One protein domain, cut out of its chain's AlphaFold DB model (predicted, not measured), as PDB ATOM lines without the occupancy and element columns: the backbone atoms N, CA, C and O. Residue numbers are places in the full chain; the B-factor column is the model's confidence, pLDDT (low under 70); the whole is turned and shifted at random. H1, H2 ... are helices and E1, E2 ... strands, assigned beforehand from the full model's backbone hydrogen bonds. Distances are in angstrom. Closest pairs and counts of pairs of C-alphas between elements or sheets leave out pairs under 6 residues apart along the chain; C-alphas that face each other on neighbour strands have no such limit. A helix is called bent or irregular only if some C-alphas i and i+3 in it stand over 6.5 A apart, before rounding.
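Overview. This is residues 43 to 112 and 292 to 314 of the 314 residues of an uncharacterized protein of Alistipes sp. An31A (UniProt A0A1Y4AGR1). A strongly twisted sheet of four strands is covered on one face by two helices, the short H1 and the irregular H2, and its other face is bare. The long hairpin of E3 and E4 makes much of the sheet, and beyond H2 both ends of the printed part reach away from it. The printed part has 93 residues, in chain order E1, E2, H1, E3, E4, H2, E5; the sheet is mixed, in the order E2, E1, E4, E3, and the class is mixed, helices and strands. It is compact, with a radius of gyration of the C-alphas of 14.0 A, and flat, spanning 46 by 37 by 18 A.

Along the chain. In the sheet, E4 is residues 96 to 105, 26.5 A long, and E3 is residues 77 to 87, 23.9 A, bending by 72 degrees at residue 84. E1, residues 54 to 58, begins at C-alpha 54 (-4.804, 38.690, -11.507); E2 is residues 61 to 63. H1 is residues 65 to 71, 9.9 A. H2, residues 292 to 305, is irregular: C-alphas 298 and 301 are 9.3 A apart. E5, residues 307 to 309, ends at C-alpha 309 (-23.651, 46.402, -23.269).

Arrangement. E4 and E3 are antiparallel, with N 83 and O 100 3.0 A apart. E1 and E4 are parallel, with N 57 and O 101 at 2.8 A. E2 and E1 form an antiparallel hairpin, with N 61 and O 58 at 2.9 A. E2, H1 and E3 form a split strand-helix-strand unit, E1 and E4 between its strands, with a right-handed crossover. Two layers, helices on one face of a sheet, are formed: H2 is over E4 and E3 at a height of 8.6 A, its closest C-alphas to E3 being Pro 301 and Val 80, 5.7 A; H1 is over E4 and, only just, with 3 C-alphas, over E1, at 8.8 A. H2 touches H1 with residues 292 to 294 alone, the closest C-alphas, Ala 293 and Tyr 69, being 5.1 A apart. E5 pairs with no named strand. Each O i to N i+4 pair is within hydrogen-bond range in H1, but 5 of 10 in H2.

Size, cuts and confidence. The C-alphas farthest apart, of Thr 93 and Glu 314, are 46.7 A apart. Residues 113 to 291 are not printed; the gap is 13.2 A between C-alphas 112 and 292. No link printed whole is long. Mean pLDDT of the printed part is 71.0, with residues 43 to 51, 107 to 112 and 301 to 314 among those under 70.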
ATOM      1  N   ALA A  43     -28.611  46.251 -14.585       38.09
ATOM      2  CA  ALA A  43     -27.628  46.858 -13.674       38.09
ATOM      3  C   ALA A  43     -26.192  46.281 -13.718       38.09
ATOM      4  O   ALA A  43     -25.808  45.391 -12.960       38.09
ATOM      5  N   LEU A  44     -25.344  46.881 -14.565       47.25
ATOM      6  CA  LEU A  44     -23.895  46.634 -14.619       47.25
ATOM      7  C   LEU A  44     -22.948  47.581 -13.831       47.25
ATOM      8  O   LEU A  44     -21.740  47.419 -14.004       47.25
ATOM      9  N   PRO A  45     -23.362  48.467 -12.895       42.59
ATOM     10  CA  PRO A  45     -22.374  49.150 -12.045       42.59
ATOM     11  C   PRO A  45     -21.817  48.288 -10.894       42.59
ATOM     12  O   PRO A  45     -20.721  48.549 -10.408       42.59
ATOM     13  N   ALA A  46     -22.527  47.245 -10.444       45.25
ATOM     14  CA  ALA A  46     -22.221  46.562  -9.175       45.25
ATOM     15  C   ALA A  46     -21.274  45.337  -9.270       45.25
ATOM     16  O   ALA A  46     -21.014  44.685  -8.261       45.25
ATOM     17  N   LEU A  47     -20.768  44.984 -10.460       51.69
ATOM     18  CA  LEU A  47     -20.106  43.684 -10.716       51.69
ATOM     19  C   LEU A  47     -18.651  43.756 -11.211       51.69
ATOM     20  O   LEU A  47     -18.045  42.703 -11.429       51.69
ATOM     21  N   ALA A  48     -18.079  44.949 -11.396       56.69
ATOM     22  CA  ALA A  48     -16.689  45.092 -11.822       56.69
ATOM     23  C   ALA A  48     -15.730  44.800 -10.653       56.69
ATOM     24  O   ALA A  48     -15.548  45.619  -9.753       56.69
ATOM     25  N   ASP A  49     -15.088  43.629 -10.661       61.28
ATOM     26  CA  ASP A  49     -14.067  43.293  -9.667       61.28
ATOM     27  C   ASP A  49     -12.727  43.899 -10.072       61.28
ATOM     28  O   ASP A  49     -12.016  43.453 -10.982       61.28
ATOM     29  N   THR A  50     -12.435  44.961  -9.352       63.28
ATOM     30  CA  THR A  50     -11.377  45.908  -9.604       63.28
ATOM     31  C   THR A  50     -10.164  45.561  -8.719       63.28
ATOM     32  O   THR A  50      -9.015  45.572  -9.183       63.28
ATOM     33  N   THR A  51     -10.416  45.132  -7.482       67.06
ATOM     34  CA  THR A  51      -9.444  44.976  -6.390       67.06
ATOM     35  C   THR A  51      -8.636  43.680  -6.448       67.06
ATOM     36  O   THR A  51      -7.541  43.609  -5.889       67.06
ATOM     37  N   SER A  52      -9.124  42.647  -7.138       72.75
ATOM     38  CA  SER A  52      -8.438  41.355  -7.182       72.75
ATOM     39  C   SER A  52      -7.127  41.376  -7.972       72.75
ATOM     40  O   SER A  52      -7.080  41.758  -9.145       72.75
ATOM     41  N   ARG A  53      -6.063  40.808  -7.386       84.25
ATOM     42  CA  ARG A  53      -4.832  40.486  -8.121       84.25
ATOM     43  C   ARG A  53      -5.086  39.390  -9.158       84.25
ATOM     44  O   ARG A  53      -5.718  38.367  -8.875       84.25
ATOM     45  N   VAL A  54      -4.568  39.587 -10.370       84.94
ATOM     46  CA  VAL A  54      -4.804  38.690 -11.507       84.94
ATOM     47  C   VAL A  54      -3.531  38.011 -11.995       84.94
ATOM     48  O   VAL A  54      -2.458  38.605 -12.055       84.94
ATOM     49  N   ALA A  55      -3.674  36.754 -12.408       89.75
ATOM     50  CA  ALA A  55      -2.663  36.024 -13.165       89.75
ATOM     51  C   ALA A  55      -3.252  35.592 -14.507       89.75
ATOM     52  O   ALA A  55      -4.401  35.154 -14.556       89.75
ATOM     53  N   CYS A  56      -2.459  35.624 -15.577       91.44
ATOM     54  CA  CYS A  56      -2.919  35.223 -16.903       91.44
ATOM     55  C   CYS A  56      -2.278  33.917 -17.377       91.44
ATOM     56  O   CYS A  56      -1.094  33.639 -17.155       91.44
ATOM     57  N   LYS A  57      -3.077  33.103 -18.069       94.31
ATOM     58  CA  LYS A  57      -2.601  32.006 -18.910       94.31
ATOM     59  C   LYS A  57      -3.168  32.134 -20.315       94.31
ATOM     60  O   LYS A  57      -4.380  32.025 -20.478       94.31
ATOM     61  N   LEU A  58      -2.292  32.247 -21.307       89.69
ATOM     62  CA  LEU A  58      -2.621  32.128 -22.726       89.69
ATOM     63  C   LEU A  58      -2.244  30.734 -23.211       89.69
ATOM     64  O   LEU A  58      -1.100  30.317 -23.042       89.69
ATOM     65  N   ASN A  59      -3.188  29.987 -23.787       90.50
ATOM     66  CA  ASN A  59      -2.931  28.653 -24.352       90.50
ATOM     67  C   ASN A  59      -2.114  27.749 -23.413       90.50
ATOM     68  O   ASN A  59      -1.169  27.081 -23.814       90.50
ATOM     69  N   ARG A  60      -2.508  27.741 -22.129       89.94
ATOM     70  CA  ARG A  60      -1.887  27.000 -21.009       89.94
ATOM     71  C   ARG A  60      -0.540  27.547 -20.505       89.94
ATOM     72  O   ARG A  60      -0.155  27.163 -19.397       89.94
ATOM     73  N   ARG A  61       0.104  28.486 -21.203       92.19
ATOM     74  CA  ARG A  61       1.340  29.167 -20.776       92.19
ATOM     75  C   ARG A  61       1.027  30.366 -19.886       92.19
ATOM     76  O   ARG A  61       0.119  31.132 -20.186       92.19
ATOM     77  N   ARG A  62       1.761  30.521 -18.779       90.69
ATOM     78  CA  ARG A  62       1.661  31.707 -17.913       90.69
ATOM     79  C   ARG A  62       2.277  32.902 -18.632       90.69
ATOM     80  O   ARG A  62       3.376  32.771 -19.160       90.69
ATOM     81  N   VAL A  63       1.576  34.026 -18.622       88.44
ATOM     82  CA  VAL A  63       2.047  35.283 -19.205       88.44
ATOM     83  C   VAL A  63       1.732  36.448 -18.262       88.44
ATOM     84  O   VAL A  63       0.789  36.334 -17.464       88.44
ATOM     85  N   PRO A  64       2.497  37.549 -18.325       84.38
ATOM     86  CA  PRO A  64       2.083  38.836 -17.784       84.38
ATOM     87  C   PRO A  64       0.693  39.239 -18.284       84.38
ATOM     88  O   PRO A  64       0.257  38.838 -19.365       84.38
ATOM     89  N   PHE A  65      -0.020  40.044 -17.495       82.81
ATOM     90  CA  PHE A  65      -1.315  40.563 -17.931       82.81
ATOM     91  C   PHE A  65      -1.172  41.460 -19.170       82.81
ATOM     92  O   PHE A  65      -2.028  41.394 -20.043       82.81
ATOM     93  N   SER A  66      -0.085  42.234 -19.280       75.19
ATOM     94  CA  SER A  66       0.221  43.057 -20.459       75.19
ATOM     95  C   SER A  66       0.224  42.243 -21.748       75.19
ATOM     96  O   SER A  66      -0.495  42.573 -22.679       75.19
ATOM     97  N   ASP A  67       0.925  41.116 -21.751       80.31
ATOM     98  CA  ASP A  67       1.031  40.250 -22.922       80.31
ATOM     99  C   ASP A  67      -0.325  39.616 -23.262       80.31
ATOM    100  O   ASP A  67      -0.664  39.421 -24.425       80.31
ATOM    101  N   ALA A  68      -1.131  39.286 -22.245       81.81
ATOM    102  CA  ALA A  68      -2.502  38.831 -22.460       81.81
ATOM    103  C   ALA A  68      -3.390  39.934 -23.045       81.81
ATOM    104  O   ALA A  68      -4.206  39.642 -23.911       81.81
ATOM    105  N   TYR A  69      -3.224  41.174 -22.602       75.69
ATOM    106  CA  TYR A  69      -3.955  42.322 -23.121       75.69
ATOM    107  C   TYR A  69      -3.659  42.565 -24.602       75.69
ATOM    108  O   TYR A  69      -4.586  42.753 -25.381       75.69
ATOM    109  N   ASP A  70      -2.390  42.476 -24.997       68.88
ATOM    110  CA  ASP A  70      -1.980  42.740 -26.379       68.88
ATOM    111  C   ASP A  70      -2.354  41.587 -27.327       68.88
ATOM    112  O   ASP A  70      -2.602  41.794 -28.514       68.88
ATOM    113  N   VAL A  71      -2.407  40.353 -26.811       74.44
ATOM    114  CA  VAL A  71      -2.660  39.153 -27.622       74.44
ATOM    115  C   VAL A  71      -4.132  38.761 -27.662       74.44
ATOM    116  O   VAL A  71      -4.570  38.240 -28.683       74.44
ATOM    117  N   VAL A  72      -4.910  38.916 -26.588       73.69
ATOM    118  CA  VAL A  72      -6.305  38.442 -26.554       73.69
ATOM    119  C   VAL A  72      -7.216  39.452 -27.238       73.69
ATOM    120  O   VAL A  72      -7.427  40.559 -26.750       73.69
ATOM    121  N   THR A  73      -7.847  39.013 -28.319       67.50
ATOM    122  CA  THR A  73      -8.818  39.800 -29.076       67.50
ATOM    123  C   THR A  73     -10.159  39.081 -29.115       67.50
ATOM    124  O   THR A  73     -10.243  37.878 -28.848       67.50
ATOM    125  N   LEU A  74     -11.215  39.817 -29.481       56.94
ATOM    126  CA  LEU A  74     -12.572  39.289 -29.677       56.94
ATOM    127  C   LEU A  74     -12.564  38.067 -30.618       56.94
ATOM    128  O   LEU A  74     -13.359  37.144 -30.484       56.94
ATOM    129  N   TRP A  75     -11.583  38.039 -31.516       52.91
ATOM    130  CA  TRP A  75     -11.462  37.117 -32.637       52.91
ATOM    131  C   TRP A  75     -10.754  35.825 -32.360       52.91
ATOM    132  O   TRP A  75     -11.024  34.811 -33.003       52.91
ATOM    133  N   ASN A  76      -9.782  35.876 -31.462       66.00
ATOM    134  CA  ASN A  76      -8.971  34.713 -31.196       66.00
ATOM    135  C   ASN A  76      -9.448  33.980 -29.952       66.00
ATOM    136  O   ASN A  76      -9.158  32.798 -29.816       66.00
ATOM    137  N   VAL A  77     -10.209  34.613 -29.063       70.62
ATOM    138  CA  VAL A  77     -10.638  34.007 -27.806       70.62
ATOM    139  C   VAL A  77     -11.728  32.946 -28.013       70.62
ATOM    140  O   VAL A  77     -12.915  33.238 -28.118       70.62
ATOM    141  N   ARG A  78     -11.349  31.660 -27.984       73.94
ATOM    142  CA  ARG A  78     -12.285  30.514 -28.067       73.94
ATOM    143  C   ARG A  78     -12.941  30.155 -26.749       73.94
ATOM    144  O   ARG A  78     -14.001  29.538 -26.715       73.94
ATOM    145  N   ARG A  79     -12.252  30.411 -25.642       78.44
ATOM    146  CA  ARG A  79     -12.753  30.066 -24.315       78.44
ATOM    147  C   ARG A  79     -12.023  30.862 -23.255       78.44
ATOM    148  O   ARG A  79     -10.801  30.996 -23.303       78.44
ATOM    149  N   VAL A  80     -12.773  31.281 -22.248       82.12
ATOM    150  CA  VAL A  80     -12.248  31.917 -21.043       82.12
ATOM    151  C   VAL A  80     -12.643  31.075 -19.841       82.12
ATOM    152  O   VAL A  80     -13.768  30.587 -19.751       82.12
ATOM    153  N   LYS A  81     -11.710  30.873 -18.910       87.50
ATOM    154  CA  LYS A  81     -12.010  30.340 -17.576       87.50
ATOM    155  C   LYS A  81     -11.367  31.233 -16.530       87.50
ATOM    156  O   LYS A  81     -10.162  31.457 -16.589       87.50
ATOM    157  N   VAL A  82     -12.142  31.659 -15.543       87.88
ATOM    158  CA  VAL A  82     -11.638  32.380 -14.370       87.88
ATOM    159  C   VAL A  82     -11.627  31.415 -13.190       87.88
ATOM    160  O   VAL A  82     -12.603  30.703 -12.966       87.88
ATOM    161  N   LYS A  83     -10.507  31.322 -12.468       90.56
ATOM    162  CA  LYS A  83     -10.372  30.453 -11.287       90.56
ATOM    163  C   LYS A  83      -9.731  31.204 -10.130       90.56
ATOM    164  O   LYS A  83      -8.734  31.883 -10.343       90.56
ATOM    165  N   ARG A  84     -10.214  30.993  -8.906       91.25
ATOM    166  CA  ARG A  84      -9.493  31.403  -7.690       91.25
ATOM    167  C   ARG A  84      -8.339  30.437  -7.422       91.25
ATOM    168  O   ARG A  84      -8.512  29.213  -7.535       91.25
ATOM    169  N   ARG A  85      -7.146  30.964  -7.157       91.00
ATOM    170  CA  ARG A  85      -5.925  30.189  -6.907       91.00
ATOM    171  C   ARG A  85      -5.027  30.927  -5.924       91.00
ATOM    172  O   ARG A  85      -4.933  32.137  -6.000       91.00
ATOM    173  N   CYS A  86      -4.298  30.186  -5.098       91.00
ATOM    174  CA  CYS A  86      -3.183  30.732  -4.333       91.00
ATOM    175  C   CYS A  86      -1.900  30.584  -5.167       91.00
ATOM    176  O   CYS A  86      -1.521  29.462  -5.523       91.00
ATOM    177  N   MET A  87      -1.280  31.693  -5.568       88.69
ATOM    178  CA  MET A  87      -0.120  31.711  -6.467       88.69
ATOM    179  C   MET A  87       0.881  32.782  -6.046       88.69
ATOM    180  O   MET A  87       0.500  33.816  -5.521       88.69
ATOM    181  N   ARG A  88       2.163  32.556  -6.342       86.38
ATOM    182  CA  ARG A  88       3.185  33.606  -6.264       86.38
ATOM    183  C   ARG A  88       3.204  34.396  -7.569       86.38
ATOM    184  O   ARG A  88       3.406  33.806  -8.644       86.38
ATOM    185  N   LEU A  89       2.948  35.696  -7.495       83.06
ATOM    186  CA  LEU A  89       3.095  36.638  -8.604       83.06
ATOM    187  C   LEU A  89       4.553  37.086  -8.747       83.06
ATOM    188  O   LEU A  89       5.353  36.913  -7.830       83.06
ATOM    189  N   SER A  90       4.918  37.559  -9.940       77.75
ATOM    190  CA  SER A  90       6.303  37.920 -10.283       77.75
ATOM    191  C   SER A  90       6.852  39.060  -9.426       77.75
ATOM    192  O   SER A  90       8.051  39.130  -9.207       77.75
ATOM    193  N   ASP A  91       5.967  39.910  -8.926       78.31
ATOM    194  CA  ASP A  91       6.236  41.071  -8.081       78.31
ATOM    195  C   ASP A  91       5.959  40.806  -6.590       78.31
ATOM    196  O   ASP A  91       5.915  41.735  -5.793       78.31
ATOM    197  N   SER A  92       5.766  39.541  -6.200       78.75
ATOM    198  CA  SER A  92       5.459  39.151  -4.819       78.75
ATOM    199  C   SER A  92       6.515  38.200  -4.244       78.75
ATOM    200  O   SER A  92       7.035  37.301  -4.921       78.75
ATOM    201  N   THR A  93       6.822  38.365  -2.958       79.25
ATOM    202  CA  THR A  93       7.732  37.481  -2.210       79.25
ATOM    203  C   THR A  93       7.029  36.212  -1.706       79.25
ATOM    204  O   THR A  93       7.678  35.176  -1.571       79.25
ATOM    205  N   GLY A  94       5.706  36.258  -1.513       84.31
ATOM    206  CA  GLY A  94       4.874  35.159  -1.008       84.31
ATOM    207  C   GLY A  94       3.845  34.625  -2.011       84.31
ATOM    208  O   GLY A  94       3.761  35.069  -3.153       84.31
ATOM    209  N   ARG A  95       3.054  33.629  -1.594       88.25
ATOM    210  CA  ARG A  95       1.864  33.201  -2.345       88.25
ATOM    211  C   ARG A  95       0.659  33.993  -1.857       88.25
ATOM    212  O   ARG A  95       0.439  34.088  -0.657       88.25
ATOM    213  N   GLU A  96      -0.143  34.485  -2.785       88.81
ATOM    214  CA  GLU A  96      -1.338  35.274  -2.505       88.81
ATOM    215  C   GLU A  96      -2.546  34.722  -3.266       88.81
ATOM    216  O   GLU A  96      -2.410  33.960  -4.232       88.81
ATOM    217  N   GLN A  97      -3.750  35.067  -2.811       90.44
ATOM    218  CA  GLN A  97      -4.976  34.704  -3.516       90.44
ATOM    219  C   GLN A  97      -5.111  35.551  -4.779       90.44
ATOM    220  O   GLN A  97      -5.113  36.776  -4.729       90.44
ATOM    221  N   VAL A  98      -5.252  34.882  -5.918       89.62
ATOM    222  CA  VAL A  98      -5.350  35.511  -7.232       89.62
ATOM    223  C   VAL A  98      -6.512  34.949  -8.035       89.62
ATOM    224  O   VAL A  98      -6.884  33.768  -7.935       89.62
ATOM    225  N   ARG A  99      -7.040  35.783  -8.927       91.12
ATOM    226  CA  ARG A  99      -7.909  35.350 -10.022       91.12
ATOM    227  C   ARG A  99      -7.045  34.966 -11.219       91.12
ATOM    228  O   ARG A  99      -6.455  35.802 -11.896       91.12
ATOM    229  N   LEU A 100      -6.970  33.667 -11.493       92.69
ATOM    230  CA  LEU A 100      -6.304  33.121 -12.668       92.69
ATOM    231  C   LEU A 100      -7.246  33.182 -13.877       92.69
ATOM    232  O   LEU A 100      -8.185  32.384 -13.977       92.69
ATOM    233  N   LEU A 101      -6.957  34.089 -14.806       92.88
ATOM    234  CA  LEU A 101      -7.635  34.246 -16.089       92.88
ATOM    235  C   LEU A 101      -6.977  33.317 -17.116       92.88
ATOM    236  O   LEU A 101      -5.793  33.444 -17.434       92.88
ATOM    237  N   LYS A 102      -7.719  32.330 -17.614       93.81
ATOM    238  CA  LYS A 102      -7.233  31.355 -18.597       93.81
ATOM    239  C   LYS A 102      -7.912  31.599 -19.934       93.81
ATOM    240  O   LYS A 102      -9.071  31.223 -20.103       93.81
ATOM    241  N   PHE A 103      -7.159  32.144 -20.874       88.50
ATOM    242  CA  PHE A 103      -7.568  32.337 -22.254       88.50
ATOM    243  C   PHE A 103      -7.090  31.152 -23.092       88.50
ATOM    244  O   PHE A 103      -5.911  30.781 -23.080       88.50
ATOM    245  N   LEU A 104      -8.024  30.530 -23.802       86.00
ATOM    246  CA  LEU A 104      -7.723  29.637 -24.909       86.00
ATOM    247  C   LEU A 104      -7.976  30.426 -26.185       86.00
ATOM    248  O   LEU A 104      -9.125  30.773 -26.464       86.00
ATOM    249  N   THR A 105      -6.911  30.709 -26.924       80.38
ATOM    250  CA  THR A 105      -6.974  31.460 -28.168       80.38
ATOM    251  C   THR A 105      -6.683  30.565 -29.368       80.38
ATOM    252  O   THR A 105      -5.816  29.693 -29.321       80.38
ATOM    253  N   GLU A 106      -7.420  30.756 -30.455       72.44
ATOM    254  CA  GLU A 106      -7.150  30.109 -31.730       72.44
ATOM    255  C   GLU A 106      -6.127  30.922 -32.509       72.44
ATOM    256  O   GLU A 106      -6.344  32.095 -32.801       72.44
ATOM    257  N   ARG A 107      -5.029  30.287 -32.920       53.47
ATOM    258  CA  ARG A 107      -4.131  30.829 -33.945       53.47
ATOM    259  C   ARG A 107      -4.753  30.628 -35.331       53.47
ATOM    260  O   ARG A 107      -4.143  30.023 -36.205       53.47
ATOM    261  N   ASN A 108      -5.973  31.101 -35.569       48.81
ATOM    262  CA  ASN A 108      -6.420  31.186 -36.954       48.81
ATOM    263  C   ASN A 108      -5.671  32.360 -37.587       48.81
ATOM    264  O   ASN A 108      -6.041  33.501 -37.361       48.81
ATOM    265  N   ARG A 109      -4.601  32.109 -38.350       45.34
ATOM    266  CA  ARG A 109      -3.780  33.181 -38.944       45.34
ATOM    267  C   ARG A 109      -4.585  34.169 -39.806       45.34
ATOM    268  O   ARG A 109      -4.131  35.287 -39.983       45.34
ATOM    269  N   ARG A 110      -5.773  33.796 -40.296       46.31
ATOM    270  CA  ARG A 110      -6.664  34.699 -41.043       46.31
ATOM    271  C   ARG A 110      -7.558  35.555 -40.134       46.31
ATOM    272  O   ARG A 110      -7.780  36.713 -40.444       46.31
ATOM    273  N   LYS A 111      -8.034  35.023 -38.996       39.91
ATOM    274  CA  LYS A 111      -8.953  35.731 -38.066       39.91
ATOM    275  C   LYS A 111      -8.264  36.357 -36.840       39.91
ATOM    276  O   LYS A 111      -8.722  37.362 -36.323       39.91
ATOM    277  N   ALA A 112      -7.160  35.774 -36.378       38.25
ATOM    278  CA  ALA A 112      -6.433  36.121 -35.152       38.25
ATOM    279  C   ALA A 112      -5.228  37.053 -35.369       38.25
ATOM    280  O   ALA A 112      -4.639  37.498 -34.390       38.25
ATOM    281  N   PRO A 292     -10.983  42.201 -24.658       69.12
ATOM    282  CA  PRO A 292     -11.461  41.024 -23.928       69.12
ATOM    283  C   PRO A 292     -10.651  40.629 -22.695       69.12
ATOM    284  O   PRO A 292     -11.211  40.116 -21.729       69.12
ATOM    285  N   ALA A 293      -9.333  40.838 -22.708       76.38
ATOM    286  CA  ALA A 293      -8.501  40.583 -21.536       76.38
ATOM    287  C   ALA A 293      -8.934  41.436 -20.334       76.38
ATOM    288  O   ALA A 293      -9.018  40.940 -19.207       76.38
ATOM    289  N   GLU A 294      -9.237  42.704 -20.597       72.00
ATOM    290  CA  GLU A 294      -9.719  43.682 -19.632       72.00
ATOM    291  C   GLU A 294     -11.160  43.409 -19.218       72.00
ATOM    292  O   GLU A 294     -11.453  43.293 -18.027       72.00
ATOM    293  N   ALA A 295     -12.045  43.191 -20.186       67.88
ATOM    294  CA  ALA A 295     -13.437  42.873 -19.907       67.88
ATOM    295  C   ALA A 295     -13.560  41.586 -19.067       67.88
ATOM    296  O   ALA A 295     -14.368  41.520 -18.143       67.88
ATOM    297  N   VAL A 296     -12.715  40.574 -19.299       75.75
ATOM    298  CA  VAL A 296     -12.684  39.353 -18.475       75.75
ATOM    299  C   VAL A 296     -12.134  39.587 -17.072       75.75
ATOM    300  O   VAL A 296     -12.562  38.929 -16.116       75.75
ATOM    301  N   ARG A 297     -11.169  40.495 -16.924       78.94
ATOM    302  CA  ARG A 297     -10.675  40.898 -15.608       78.94
ATOM    303  C   ARG A 297     -11.804  41.524 -14.792       78.94
ATOM    304  O   ARG A 297     -12.053  41.049 -13.684       78.94
ATOM    305  N   LEU A 298     -12.510  42.496 -15.362       66.44
ATOM    306  CA  LEU A 298     -13.562  43.251 -14.678       66.44
ATOM    307  C   LEU A 298     -14.818  42.403 -14.440       66.44
ATOM    308  O   LEU A 298     -15.270  42.280 -13.307       66.44
ATOM    309  N   TYR A 299     -15.321  41.735 -15.478       65.31
ATOM    310  CA  TYR A 299     -16.651  41.108 -15.483       65.31
ATOM    311  C   TYR A 299     -16.614  39.570 -15.497       65.31
ATOM    312  O   TYR A 299     -17.634  38.893 -15.651       65.31
ATOM    313  N   GLY A 300     -15.428  38.973 -15.363       72.50
ATOM    314  CA  GLY A 300     -15.265  37.522 -15.392       72.50
ATOM    315  C   GLY A 300     -15.522  36.920 -16.782       72.50
ATOM    316  O   GLY A 300     -15.373  37.596 -17.796       72.50
ATOM    317  N   PRO A 301     -15.900  35.633 -16.888       69.50
ATOM    318  CA  PRO A 301     -16.086  34.970 -18.185       69.50
ATOM    319  C   PRO A 301     -17.077  35.662 -19.135       69.50
ATOM    320  O   PRO A 301     -16.968  35.464 -20.344       69.50
ATOM    321  N   ARG A 302     -17.999  36.479 -18.604       60.38
ATOM    322  CA  ARG A 302     -18.969  37.267 -19.378       60.38
ATOM    323  C   ARG A 302     -18.303  38.315 -20.276       60.38
ATOM    324  O   ARG A 302     -18.786  38.563 -21.368       60.38
ATOM    325  N   GLY A 303     -17.143  38.846 -19.886       58.56
ATOM    326  CA  GLY A 303     -16.389  39.822 -20.678       58.56
ATOM    327  C   GLY A 303     -15.567  39.230 -21.828       58.56
ATOM    328  O   GLY A 303     -14.723  39.920 -22.391       58.56
ATOM    329  N   ARG A 304     -15.753  37.948 -22.177       60.00
ATOM    330  CA  ARG A 304     -14.921  37.226 -23.158       60.00
ATOM    331  C   ARG A 304     -14.806  37.920 -24.519       60.00
ATOM    332  O   ARG A 304     -13.819  37.681 -25.198       60.00
ATOM    333  N   TYR A 305     -15.783  38.719 -24.920       55.22
ATOM    334  CA  TYR A 305     -15.849  39.293 -26.262       55.22
ATOM    335  C   TYR A 305     -15.513  40.791 -26.325       55.22
ATOM    336  O   TYR A 305     -15.335  41.328 -27.408       55.22
ATOM    337  N   GLY A 306     -15.290  41.463 -25.196       52.00
ATOM    338  CA  GLY A 306     -14.721  42.816 -25.219       52.00
ATOM    339  C   GLY A 306     -15.617  43.936 -25.778       52.00
ATOM    340  O   GLY A 306     -15.154  44.998 -26.185       52.00
ATOM    341  N   ALA A 307     -16.923  43.732 -25.759       49.12
ATOM    342  CA  ALA A 307     -17.894  44.806 -25.861       49.12
ATOM    343  C   ALA A 307     -18.938  44.509 -24.797       49.12
ATOM    344  O   ALA A 307     -19.530  43.428 -24.793       49.12
ATOM    345  N   VAL A 308     -19.081  45.410 -23.833       44.97
ATOM    346  CA  VAL A 308     -20.082  45.250 -22.781       44.97
ATOM    347  C   VAL A 308     -21.218  46.197 -23.118       44.97
ATOM    348  O   VAL A 308     -20.998  47.394 -23.287       44.97
ATOM    349  N   TYR A 309     -22.416  45.632 -23.261       40.56
ATOM    350  CA  TYR A 309     -23.651  46.402 -23.269       40.56
ATOM    351  C   TYR A 309     -23.774  47.081 -21.909       40.56
ATOM    352  O   TYR A 309     -23.835  46.394 -20.886       40.56
ATOM    353  N   ILE A 310     -23.754  48.412 -21.893       38.03
ATOM    354  CA  ILE A 310     -24.032  49.169 -20.678       38.03
ATOM    355  C   ILE A 310     -25.359  49.859 -20.891       38.03
ATOM    356  O   ILE A 310     -25.453  50.813 -21.657       38.03
ATOM    357  N   ASP A 311     -26.380  49.330 -20.230       37.03
ATOM    358  CA  ASP A 311     -27.637  50.036 -20.083       37.03
ATOM    359  C   ASP A 311     -27.351  51.297 -19.259       37.03
ATOM    360  O   ASP A 311     -26.855  51.204 -18.128       37.03
ATOM    361  N   LEU A 312     -27.574  52.470 -19.847       31.84
ATOM    362  CA  LEU A 312     -27.625  53.701 -19.074       31.84
ATOM    363  C   LEU A 312     -28.937  53.617 -18.303       31.84
ATOM    364  O   LEU A 312     -29.998  53.775 -18.897       31.84
ATOM    365  N   ALA A 313     -28.860  53.282 -17.015       31.58
ATOM    366  CA  ALA A 313     -30.023  53.375 -16.147       31.58
ATOM    367  C   ALA A 313     -30.600  54.794 -16.275       31.58
ATOM    368  O   ALA A 313     -29.843  55.762 -16.153       31.58
ATOM    369  N   GLU A 314     -31.897  54.884 -16.587       30.39
ATOM    370  CA  GLU A 314     -32.667  56.128 -16.468       30.39
ATOM    371  C   GLU A 314     -32.592  56.681 -15.039       30.39
ATOM    372  O   GLU A 314     -32.636  55.872 -14.079       30.39
TER     373      GLU A 314